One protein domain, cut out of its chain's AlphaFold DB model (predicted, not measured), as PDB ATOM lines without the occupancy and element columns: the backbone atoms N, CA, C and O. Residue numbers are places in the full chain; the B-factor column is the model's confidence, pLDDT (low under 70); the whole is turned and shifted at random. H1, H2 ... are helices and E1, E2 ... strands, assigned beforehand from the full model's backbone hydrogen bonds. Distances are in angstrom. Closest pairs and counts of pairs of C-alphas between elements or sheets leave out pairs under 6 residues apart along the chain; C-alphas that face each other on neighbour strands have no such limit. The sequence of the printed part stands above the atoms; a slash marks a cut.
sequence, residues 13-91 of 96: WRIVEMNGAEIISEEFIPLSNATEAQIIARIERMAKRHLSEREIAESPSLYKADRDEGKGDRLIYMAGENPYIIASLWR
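What this domain is: This is residues 13 to 91 of the 96 residues of an uncharacterized protein of Rhizobium sp. BK700 (UniProt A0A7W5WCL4). One strongly twisted sheet of five strands has the helix H1 packed along one face, over E5 and E4, and its other face is bare of helices. The short helix H2 lies past the end of H1, off the sheet, at one end of the longest axis. The printed part has 79 residues, with two named helices and five named strands in the order E1 E2 H1 H2 E3 E4 E5. The sheet runs E2 - E1 - E5 - E4 - E3, all antiparallel, and the class is mixed, helices and strands. The whole is compact, with a radius of gyration of the C-alphas of 12.5 A and spans of 38 by 26 by 22 A.

Where its parts are: E1, residues 13 to 19, begins at C-alpha 13 at (140.659, 203.818, 152.582) and is 19.7 A long. E2, residues 22 to 30, is 24.1 A long and bends by 51 degrees at residue 25. H1, residues 36 to 48, begins at C-alpha 36 at (147.884, 205.152, 147.654) and is 18.3 A long. H2 is residues 53 to 58, 8.9 A long. E3, residues 63 to 68, measures 15.4 A, and E4, residues 74 to 79, measures 16.3 A. E5, residues 84 to 91, is 22.7 A long and ends at C-alpha 91 at (139.000, 209.779, 158.699).

How they stand to each other: E1 and E2 are a hairpin, with N 15 and O 27 at 2.8 A, within hydrogen-bond range. On its other side E1 is antiparallel to E5, with N 16 and O 86 at 2.8 A. E3, E4 and E5 form a meander, each strand the antiparallel neighbour of the one before: N 66 and O 76 are at 2.8 A between E3 and E4, and N 87 and O 77 at 2.8 A between E4 and E5. E2 and E3 are the edge strands. H1 is on the sheet at a height over the sheet of 8.1 A, and the two together make two layers, a helix on one face of a sheet. It lies over E5 and E4 and runs along the strands, at 21 degrees to E5 on the local plane. The closest C-alphas of H1 and E5 are those of Ile 43 and Ile 85, 6.2 A apart; those of H1 and E4 are Glu 44 and Ala 79, 5.8 A apart. H2 is not on the sheet. H1 and H2 are close but not clearly touching, their closest C-alphas, Lys 48 and Ile 56, being 6.8 A apart; they run opposite ways at a steep tilt of 61 degrees. In H1 and H2 every O i to N i+4 pair is within hydrogen-bond range.

The domain as a whole: The two C-alphas farthest apart are those of Arg 54 and Arg 91, 38.1 A. The printed part has no cut, and its six links are tight. The mean pLDDT of the printed part is 78.5, and residues 52 to 65, 67 to 73 and 81 to 83 are under 70.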
ATOM      1  N   TRP A  13     141.191 203.962 153.919       89.50
ATOM      2  CA  TRP A  13     140.659 203.818 152.582       89.50
ATOM      3  C   TRP A  13     139.338 203.081 152.655       89.50
ATOM      4  O   TRP A  13     139.276 201.966 153.167       89.50
ATOM      5  N   ARG A  14     138.303 203.681 152.088       91.12
ATOM      6  CA  ARG A  14     137.039 203.024 151.784       91.12
ATOM      7  C   ARG A  14     137.049 202.634 150.314       91.12
ATOM      8  O   ARG A  14     137.141 203.518 149.461       91.12
ATOM      9  N   ILE A  15     136.966 201.339 150.029       91.94
ATOM     10  CA  ILE A  15     136.839 200.792 148.675       91.94
ATOM     11  C   ILE A  15     135.421 200.253 148.507       91.94
ATOM     12  O   ILE A  15     134.983 199.425 149.299       91.94
ATOM     13  N   VAL A  16     134.717 200.709 147.475       91.88
ATOM     14  CA  VAL A  16     133.342 200.309 147.162       91.88
ATOM     15  C   VAL A  16     133.288 199.789 145.736       91.88
ATOM     16  O   VAL A  16     133.771 200.451 144.820       91.88
ATOM     17  N   GLU A  17     132.681 198.627 145.541       90.62
ATOM     18  CA  GLU A  17     132.325 198.098 144.225       90.62
ATOM     19  C   GLU A  17     130.844 198.371 143.964       90.62
ATOM     20  O   GLU A  17     129.994 197.992 144.773       90.62
ATOM     21  N   MET A  18     130.533 199.029 142.848       85.31
ATOM     22  CA  MET A  18     129.168 199.418 142.496       85.31
ATOM     23  C   MET A  18     128.749 198.832 141.150       85.31
ATOM     24  O   MET A  18     129.512 198.895 140.189       85.31
ATOM     25  N   ASN A  19     127.520 198.320 141.061       82.25
ATOM     26  CA  ASN A  19     126.848 197.994 139.799       82.25
ATOM     27  C   ASN A  19     125.694 198.980 139.603       82.25
ATOM     28  O   ASN A  19     124.660 198.898 140.271       82.25
ATOM     29  N   GLY A  20     125.896 199.970 138.735       79.31
ATOM     30  CA  GLY A  20     125.021 201.138 138.687       79.31
ATOM     31  C   GLY A  20     124.958 201.848 140.047       79.31
ATOM     32  O   GLY A  20     125.976 202.292 140.563       79.31
ATOM     33  N   ALA A  21     123.760 201.959 140.629       81.50
ATOM     34  CA  ALA A  21     123.549 202.606 141.930       81.50
ATOM     35  C   ALA A  21     123.676 201.650 143.134       81.50
ATOM     36  O   ALA A  21     123.620 202.100 144.280       81.50
ATOM     37  N   GLU A  22     123.816 200.344 142.898       87.25
ATOM     38  CA  GLU A  22     123.862 199.338 143.958       87.25
ATOM     39  C   GLU A  22     125.298 199.096 144.422       87.25
ATOM     40  O   GLU A  22     126.196 198.885 143.607       87.25
ATOM     41  N   ILE A  23     125.510 199.088 145.740       89.31
ATOM     42  CA  ILE A  23     126.780 198.675 146.345       89.31
ATOM     43  C   ILE A  23     126.808 197.147 146.400       89.31
ATOM     44  O   ILE A  23     125.987 196.534 147.081       89.31
ATOM     45  N   ILE A  24     127.765 196.541 145.698       89.44
ATOM     46  CA  ILE A  24     127.988 195.091 145.700       89.44
ATOM     47  C   ILE A  24     128.874 194.696 146.880       89.44
ATOM     48  O   ILE A  24     128.609 193.707 147.562       89.44
ATOM     49  N   SER A  25     129.944 195.456 147.111       90.88
ATOM     50  CA  SER A  25     130.891 195.196 148.187       90.88
ATOM     51  C   SER A  25     131.499 196.488 148.720       90.88
ATOM     52  O   SER A  25     131.592 197.496 148.017       90.88
ATOM     53  N   GLU A  26     131.890 196.453 149.992       93.12
ATOM     54  CA  GLU A  26     132.536 197.556 150.692       93.12
ATOM     55  C   GLU A  26     133.645 197.009 151.595       93.12
ATOM     56  O   GLU A  26     133.459 196.021 152.309       93.12
ATOM     57  N   GLU A  27     134.811 197.646 151.549       92.50
ATOM     58  CA  GLU A  27     135.984 197.292 152.341       92.50
ATOM     59  C   GLU A  27     136.631 198.553 152.916       92.50
ATOM     60  O   GLU A  27     136.720 199.588 152.250       92.50
ATOM     61  N   PHE A  28     137.140 198.439 154.143       90.69
ATOM     62  CA  PHE A  28     137.888 199.494 154.814       90.69
ATOM     63  C   PHE A  28     139.315 199.029 155.099       90.69
ATOM     64  O   PHE A  28     139.529 197.983 155.713       90.69
ATOM     65  N   ILE A  29     140.301 199.809 154.661       88.56
ATOM     66  CA  ILE A  29     141.723 199.502 154.823       88.56
ATOM     67  C   ILE A  29     142.392 200.675 155.541       88.56
ATOM     68  O   ILE A  29     142.451 201.763 154.972       88.56
ATOM     69  N   PRO A  30     142.939 200.492 156.755       87.38
ATOM     70  CA  PRO A  30     143.704 201.540 157.421       87.38
ATOM     71  C   PRO A  30     144.836 202.058 156.529       87.38
ATOM     72  O   PRO A  30     145.515 201.268 155.867       87.38
ATOM     73  N   LEU A  31     145.094 203.366 156.543       82.94
ATOM     74  CA  LEU A  31     146.187 203.969 155.771       82.94
ATOM     75  C   LEU A  31     147.553 203.378 156.163       82.94
ATOM     76  O   LEU A  31     148.441 203.248 155.325       82.94
ATOM     77  N   SER A  32     147.702 202.940 157.418       83.25
ATOM     78  CA  SER A  32     148.888 202.215 157.897       83.25
ATOM     79  C   SER A  32     149.136 200.885 157.176       83.25
ATOM     80  O   SER A  32     150.255 200.379 157.211       83.25
ATOM     81  N   ASN A  33     148.108 200.310 156.543       85.25
ATOM     82  CA  ASN A  33     148.147 198.982 155.933       85.25
ATOM     83  C   ASN A  33     148.265 199.026 154.403       85.25
ATOM     84  O   ASN A  33     148.599 198.003 153.802       85.25
ATOM     85  N   ALA A  34     147.983 200.167 153.767       85.56
ATOM     86  CA  ALA A  34     148.075 200.312 152.318       85.56
ATOM     87  C   ALA A  34     148.390 201.749 151.889       85.56
ATOM     88  O   ALA A  34     147.708 202.702 152.269       85.56
ATOM     89  N   THR A  35     149.397 201.890 151.026       87.12
ATOM     90  CA  THR A  35     149.718 203.160 150.368       87.12
ATOM     91  C   THR A  35     148.744 203.454 149.230       87.12
ATOM     92  O   THR A  35     148.117 202.552 148.676       87.12
ATOM     93  N   GLU A  36     148.674 204.716 148.812       84.56
ATOM     94  CA  GLU A  36     147.884 205.152 147.654       84.56
ATOM     95  C   GLU A  36     148.164 204.306 146.397       84.56
ATOM     96  O   GLU A  36     147.241 203.785 145.777       84.56
ATOM     97  N   ALA A  37     149.438 204.065 146.065       85.69
ATOM     98  CA  ALA A  37     149.811 203.252 144.906       85.69
ATOM     99  C   ALA A  37     149.307 201.798 145.006       85.69
ATOM    100  O   ALA A  37     148.915 201.200 144.002       85.69
ATOM    101  N   GLN A  38     149.291 201.223 146.213       89.12
ATOM    102  CA  GLN A  38     148.750 199.879 146.443       89.12
ATOM    103  C   GLN A  38     147.227 199.848 146.295       89.12
ATOM    104  O   GLN A  38     146.690 198.874 145.768       89.12
ATOM    105  N   ILE A  39     146.539 200.912 146.716       89.31
ATOM    106  CA  ILE A  39     145.091 201.069 146.546       89.31
ATOM    107  C   ILE A  39     144.731 201.219 145.070       89.31
ATOM    108  O   ILE A  39     143.860 200.491 144.598       89.31
ATOM    109  N   ILE A  40     145.452 202.060 144.322       85.88
ATOM    110  CA  ILE A  40     145.269 202.222 142.871       85.88
ATOM    111  C   ILE A  40     145.435 200.872 142.160       85.88
ATOM    112  O   ILE A  40     144.548 200.440 141.424       85.88
ATOM    113  N   ALA A  41     146.522 200.147 142.441       86.19
ATOM    114  CA  ALA A  41     146.754 198.830 141.848       86.19
ATOM    115  C   ALA A  41     145.674 197.801 142.236       86.19
ATOM    116  O   ALA A  41     145.370 196.881 141.468       86.19
ATOM    117  N   ARG A  42     145.092 197.926 143.437       88.94
ATOM    118  CA  ARG A  42     144.015 197.049 143.910       88.94
ATOM    119  C   ARG A  42     142.715 197.316 143.161       88.94
ATOM    120  O   ARG A  42     142.166 196.361 142.612       88.94
ATOM    121  N   ILE A  43     142.254 198.566 143.098       86.56
ATOM    122  CA  ILE A  43     141.009 198.905 142.390       86.56
ATOM    123  C   ILE A  43     141.124 198.633 140.890       86.56
ATOM    124  O   ILE A  43     140.176 198.142 140.289       86.56
ATOM    125  N   GLU A  44     142.306 198.833 140.297       84.62
ATOM    126  CA  GLU A  44     142.554 198.488 138.899       84.62
ATOM    127  C   GLU A  44     142.418 196.976 138.675       84.62
ATOM    128  O   GLU A  44     141.748 196.535 137.742       84.62
ATOM    129  N   ARG A  45     143.010 196.156 139.554       86.00
ATOM    130  CA  ARG A  45     142.875 194.696 139.478       86.00
ATOM    131  C   ARG A  45     141.431 194.251 139.660       86.00
ATOM    132  O   ARG A  45     141.021 193.305 138.996       86.00
ATOM    133  N   MET A  46     140.690 194.876 140.571       86.56
ATOM    134  CA  MET A  46     139.283 194.551 140.783       86.56
ATOM    135  C   MET A  46     138.452 194.904 139.539       86.56
ATOM    136  O   MET A  46     137.693 194.057 139.083       86.56
ATOM    137  N   ALA A  47     138.671 196.070 138.923       81.69
ATOM    138  CA  ALA A  47     137.956 196.487 137.714       81.69
ATOM    139  C   ALA A  47     138.259 195.563 136.523       81.69
ATOM    140  O   ALA A  47     137.351 195.131 135.818       81.69
ATOM    141  N   LYS A  48     139.527 195.157 136.348       80.81
ATOM    142  CA  LYS A  48     139.941 194.219 135.288       80.81
ATOM    143  C   LYS A  48     139.280 192.842 135.376       80.81
ATOM    144  O   LYS A  48     139.223 192.163 134.360       80.81
ATOM    145  N   ARG A  49     138.777 192.407 136.541       81.62
ATOM    146  CA  ARG A  49     138.058 191.118 136.662       81.62
ATOM    147  C   ARG A  49     136.753 191.090 135.872       81.62
ATOM    148  O   ARG A  49     136.275 190.004 135.561       81.62
ATOM    149  N   HIS A  50     136.201 192.261 135.575       75.44
ATOM    150  CA  HIS A  50     134.932 192.419 134.871       75.44
ATOM    151  C   HIS A  50     135.109 192.730 133.382       75.44
ATOM    152  O   HIS A  50     134.120 192.880 132.675       75.44
ATOM    153  N   LEU A  51     136.354 192.811 132.904       71.50
ATOM    154  CA  LEU A  51     136.683 193.136 131.520       71.50
ATOM    155  C   LEU A  51     137.244 191.917 130.794       71.50
ATOM    156  O   LEU A  51     138.000 191.121 131.356       71.50
ATOM    157  N   SER A  52     136.927 191.805 129.510       69.06
ATOM    158  CA  SER A  52     137.618 190.896 128.604       69.06
ATOM    159  C   SER A  52     139.039 191.390 128.303       69.06
ATOM    160  O   SER A  52     139.350 192.578 128.397       69.06
ATOM    161  N   GLU A  53     139.920 190.483 127.873       69.50
ATOM    162  CA  GLU A  53     141.301 190.821 127.485       69.50
ATOM    163  C   GLU A  53     141.366 191.923 126.414       69.50
ATOM    164  O   GLU A  53     142.292 192.736 126.405       69.50
ATOM    165  N   ARG A  54     140.354 191.983 125.541       68.88
ATOM    166  CA  ARG A  54     140.224 193.012 124.509       68.88
ATOM    167  C   ARG A  54     139.908 194.387 125.102       68.88
ATOM    168  O   ARG A  54     140.553 195.361 124.734       68.88
ATOM    169  N   GLU A  55     138.966 194.463 126.035       65.69
ATOM    170  CA  GLU A  55     138.577 195.722 126.688       65.69
ATOM    171  C   GLU A  55     139.703 196.282 127.567       65.69
ATOM    172  O   GLU A  55     139.893 197.497 127.644       65.69
ATOM    173  N   ILE A  56     140.511 195.401 128.168       66.69
ATOM    174  CA  ILE A  56     141.727 195.787 128.898       66.69
ATOM    175  C   ILE A  56     142.759 196.414 127.949       66.69
ATOM    176  O   ILE A  56     143.391 197.406 128.309       66.69
ATOM    177  N   ALA A  57     142.937 195.859 126.747       65.56
ATOM    178  CA  ALA A  57     143.882 196.381 125.758       65.56
ATOM    179  C   ALA A  57     143.438 197.728 125.155       65.56
ATOM    180  O   ALA A  57     144.285 198.536 124.771       65.56
ATOM    181  N   GLU A  58     142.128 197.973 125.085       66.81
ATOM    182  CA  GLU A  58     141.534 199.200 124.536       66.81
ATOM    183  C   GLU A  58     141.391 200.330 125.590       66.81
ATOM    184  O   GLU A  58     141.185 201.484 125.214       66.81
ATOM    185  N   SER A  59     141.582 200.043 126.889       62.62
ATOM    186  CA  SER A  59     141.488 201.014 127.999       62.62
ATOM    187  C   SER A  59     142.844 201.254 128.696       62.62
ATOM    188  O   SER A  59     143.150 200.600 129.696       62.62
ATOM    189  N   PRO A  60     143.677 202.208 128.228       56.44
ATOM    190  CA  PRO A  60     145.055 202.393 128.710       56.44
ATOM    191  C   PRO A  60     145.175 202.870 130.169       56.44
ATOM    192  O   PRO A  60     146.241 202.756 130.775       56.44
ATOM    193  N   SER A  61     144.106 203.397 130.765       56.81
ATOM    194  CA  SER A  61     144.001 203.584 132.213       56.81
ATOM    195  C   SER A  61     142.552 203.433 132.622       56.81
ATOM    196  O   SER A  61     141.710 204.251 132.272       56.81
ATOM    197  N   LEU A  62     142.274 202.367 133.368       64.75
ATOM    198  CA  LEU A  62     140.957 202.160 133.959       64.75
ATOM    199  C   LEU A  62     140.716 203.096 135.131       64.75
ATOM    200  O   LEU A  62     139.563 203.270 135.499       64.75
ATOM    201  N   TYR A  63     141.781 203.659 135.715       65.12
ATOM    202  CA  TYR A  63     141.691 204.486 136.902       65.12
ATOM    203  C   TYR A  63     141.697 205.985 136.569       65.12
ATOM    204  O   TYR A  63     142.520 206.464 135.789       65.12
ATOM    205  N   LYS A  64     140.802 206.736 137.209       69.62
ATOM    206  CA  LYS A  64     140.769 208.200 137.215       69.62
ATOM    207  C   LYS A  64     140.867 208.674 138.660       69.62
ATOM    208  O   LYS A  64     140.051 208.278 139.490       69.62
ATOM    209  N   ALA A  65     141.867 209.498 138.954       67.25
ATOM    210  CA  ALA A  65     141.942 210.224 140.216       67.25
ATOM    211  C   ALA A  65     141.117 211.509 140.093       67.25
ATOM    212  O   ALA A  65     141.228 212.219 139.091       67.25
ATOM    213  N   ASP A  66     140.298 211.792 141.095       71.00
ATOM    214  CA  ASP A  66     139.525 213.019 141.203       71.00
ATOM    215  C   ASP A  66     139.575 213.541 142.640       71.00
ATOM    216  O   ASP A  66     139.685 212.770 143.602       71.00
ATOM    217  N   ARG A  67     139.527 214.864 142.786       65.00
ATOM    218  CA  ARG A  67     139.481 215.512 144.095       65.00
ATOM    219  C   ARG A  67     138.061 216.003 144.321       65.00
ATOM    220  O   ARG A  67     137.601 216.889 143.610       65.00
ATOM    221  N   ASP A  68     137.362 215.423 145.291       68.12
ATOM    222  CA  ASP A  68     136.014 215.884 145.629       68.12
ATOM    223  C   ASP A  68     136.112 217.168 146.456       68.12
ATOM    224  O   ASP A  68     136.528 217.151 147.617       68.12
ATOM    225  N   GLU A  69     135.743 218.285 145.830       60.47
ATOM    226  CA  GLU A  69     135.699 219.619 146.441       60.47
ATOM    227  C   GLU A  69     134.390 219.866 147.224       60.47
ATOM    228  O   GLU A  69     134.252 220.879 147.912       60.47
ATOM    229  N   GLY A  70     133.403 218.963 147.142       57.38
ATOM    230  CA  GLY A  70     132.045 219.187 147.646       57.38
ATOM    231  C   GLY A  70     131.807 218.823 149.116       57.38
ATOM    232  O   GLY A  70     130.931 219.415 149.752       57.38
ATOM    233  N   LYS A  71     132.541 217.850 149.679       53.72
ATOM    234  CA  LYS A  71     132.309 217.331 151.051       53.72
ATOM    235  C   LYS A  71     133.580 217.148 151.887       53.72
ATOM    236  O   LYS A  71     133.706 216.184 152.641       53.72
ATOM    237  N   GLY A  72     134.464 218.140 151.806       57.41
ATOM    238  CA  GLY A  72     135.785 218.126 152.430       57.41
ATOM    239  C   GLY A  72     136.783 217.537 151.448       57.41
ATOM    240  O   GLY A  72     136.515 216.475 150.910       57.41
ATOM    241  N   ASP A  73     137.878 218.253 151.189       64.75
ATOM    242  CA  ASP A  73     138.922 217.885 150.222       64.75
ATOM    243  C   ASP A  73     139.294 216.393 150.305       64.75
ATOM    244  O   ASP A  73     140.119 215.986 151.130       64.75
ATOM    245  N   ARG A  74     138.693 215.565 149.445       71.31
ATOM    246  CA  ARG A  74     138.863 214.105 149.463       71.31
ATOM    247  C   ARG A  74     139.617 213.634 148.241       71.31
ATOM    248  O   ARG A  74     139.364 214.078 147.125       71.31
ATOM    249  N   LEU A  75     140.520 212.685 148.466       78.44
ATOM    250  CA  LEU A  75     141.157 211.929 147.396       78.44
ATOM    251  C   LEU A  75     140.244 210.767 147.016       78.44
ATOM    252  O   LEU A  75     139.962 209.906 147.857       78.44
ATOM    253  N   ILE A  76     139.787 210.760 145.766       83.00
ATOM    254  CA  ILE A  76     138.943 209.711 145.204       83.00
ATOM    255  C   ILE A  76     139.643 209.121 143.981       83.00
ATOM    256  O   ILE A  76     140.103 209.835 143.096       83.00
ATOM    257  N   TYR A  77     139.699 207.798 143.913       84.38
ATOM    258  CA  TYR A  77     140.143 207.056 142.742       84.38
ATOM    259  C   TYR A  77     138.995 206.185 142.277       84.38
ATOM    260  O   TYR A  77     138.401 205.461 143.069       84.38
ATOM    261  N   MET A  78     138.692 206.237 140.991       81.94
ATOM    262  CA  MET A  78     137.639 205.434 140.382       81.94
ATOM    263  C   MET A  78     138.259 204.516 139.351       81.94
ATOM    264  O   MET A  78     139.123 204.979 138.617       81.94
ATOM    265  N   ALA A  79     137.828 203.258 139.277       81.19
ATOM    266  CA  ALA A  79     138.254 202.312 138.258       81.19
ATOM    267  C   ALA A  79     137.070 201.595 137.595       81.19
ATOM    268  O   ALA A  79     136.231 201.033 138.295       81.19
ATOM    269  N   GLY A  80     137.044 201.561 136.258       72.12
ATOM    270  CA  GLY A  80     135.963 200.947 135.471       72.12
ATOM    271  C   GLY A  80     134.730 201.846 135.296       72.12
ATOM    272  O   GLY A  80     134.617 202.883 135.945       72.12
ATOM    273  N   GLU A  81     133.816 201.454 134.403       67.31
ATOM    274  CA  GLU A  81     132.561 202.185 134.138       67.31
ATOM    275  C   GLU A  81     131.314 201.434 134.635       67.31
ATOM    276  O   GLU A  81     130.385 202.076 135.119       67.31
ATOM    277  N   ASN A  82     131.278 200.094 134.560       63.00
ATOM    278  CA  ASN A  82     130.202 199.274 135.132       63.00
ATOM    279  C   ASN A  82     130.582 197.767 135.200       63.00
ATOM    280  O   ASN A  82     130.661 197.134 134.147       63.00
ATOM    281  N   PRO A  83     130.794 197.160 136.383       64.50
ATOM    282  CA  PRO A  83     130.822 197.800 137.689       64.50
ATOM    283  C   PRO A  83     132.012 198.756 137.800       64.50
ATOM    284  O   PRO A  83     133.090 198.499 137.258       64.50
ATOM    285  N   TYR A  84     131.809 199.873 138.491       78.62
ATOM    286  CA  TYR A  84     132.880 200.818 138.787       78.62
ATOM    287  C   TYR A  84     133.255 200.729 140.262       78.62
ATOM    288  O   TYR A  84     132.436 200.437 141.136       78.62
ATOM    289  N   ILE A  85     134.535 200.940 140.533       85.81
ATOM    290  CA  ILE A  85     135.145 200.712 141.837       85.81
ATOM    291  C   ILE A  85     135.710 202.025 142.325       85.81
ATOM    292  O   ILE A  85     136.543 202.623 141.651       85.81
ATOM    293  N   ILE A  86     135.275 202.466 143.498       87.69
ATOM    294  CA  ILE A  86     135.695 203.732 144.088       87.69
ATOM    295  C   ILE A  86     136.563 203.444 145.303       87.69
ATOM    296  O   ILE A  86     136.091 202.836 146.256       87.69
ATOM    297  N   ALA A  87     137.798 203.938 145.310       89.38
ATOM    298  CA  ALA A  87     138.576 204.128 146.523       89.38
ATOM    299  C   ALA A  87     138.503 205.591 146.961       89.38
ATOM    300  O   ALA A  87     138.684 206.497 146.156       89.38
ATOM    301  N   SER A  88     138.273 205.831 148.243       88.19
ATOM    302  CA  SER A  88     138.236 207.174 148.823       88.19
ATOM    303  C   SER A  88     138.917 207.173 150.186       88.19
ATOM    304  O   SER A  88     138.808 206.191 150.921       88.19
ATOM    305  N   LEU A  89     139.657 208.233 150.511       85.81
ATOM    306  CA  LEU A  89     140.345 208.360 151.799       85.81
ATOM    307  C   LEU A  89     139.473 209.126 152.798       85.81
ATOM    308  O   LEU A  89     139.017 210.230 152.501       85.81
ATOM    309  N   TRP A  90     139.276 208.544 153.976       83.75
ATOM    310  CA  TRP A  90     138.422 209.073 155.040       83.75
ATOM    311  C   TRP A  90     139.163 209.106 156.363       83.75
ATOM    312  O   TRP A  90     140.101 208.335 156.579       83.75
ATOM    313  N   ARG A  91     138.705 209.957 157.277       79.06
ATOM    314  CA  ARG A  91     139.000 209.779 158.699       79.06
ATOM    315  C   ARG A  91     138.011 208.768 159.290       79.06
ATOM    316  O   ARG A  91     136.860 208.700 158.864       79.06
TER     317      ARG A  91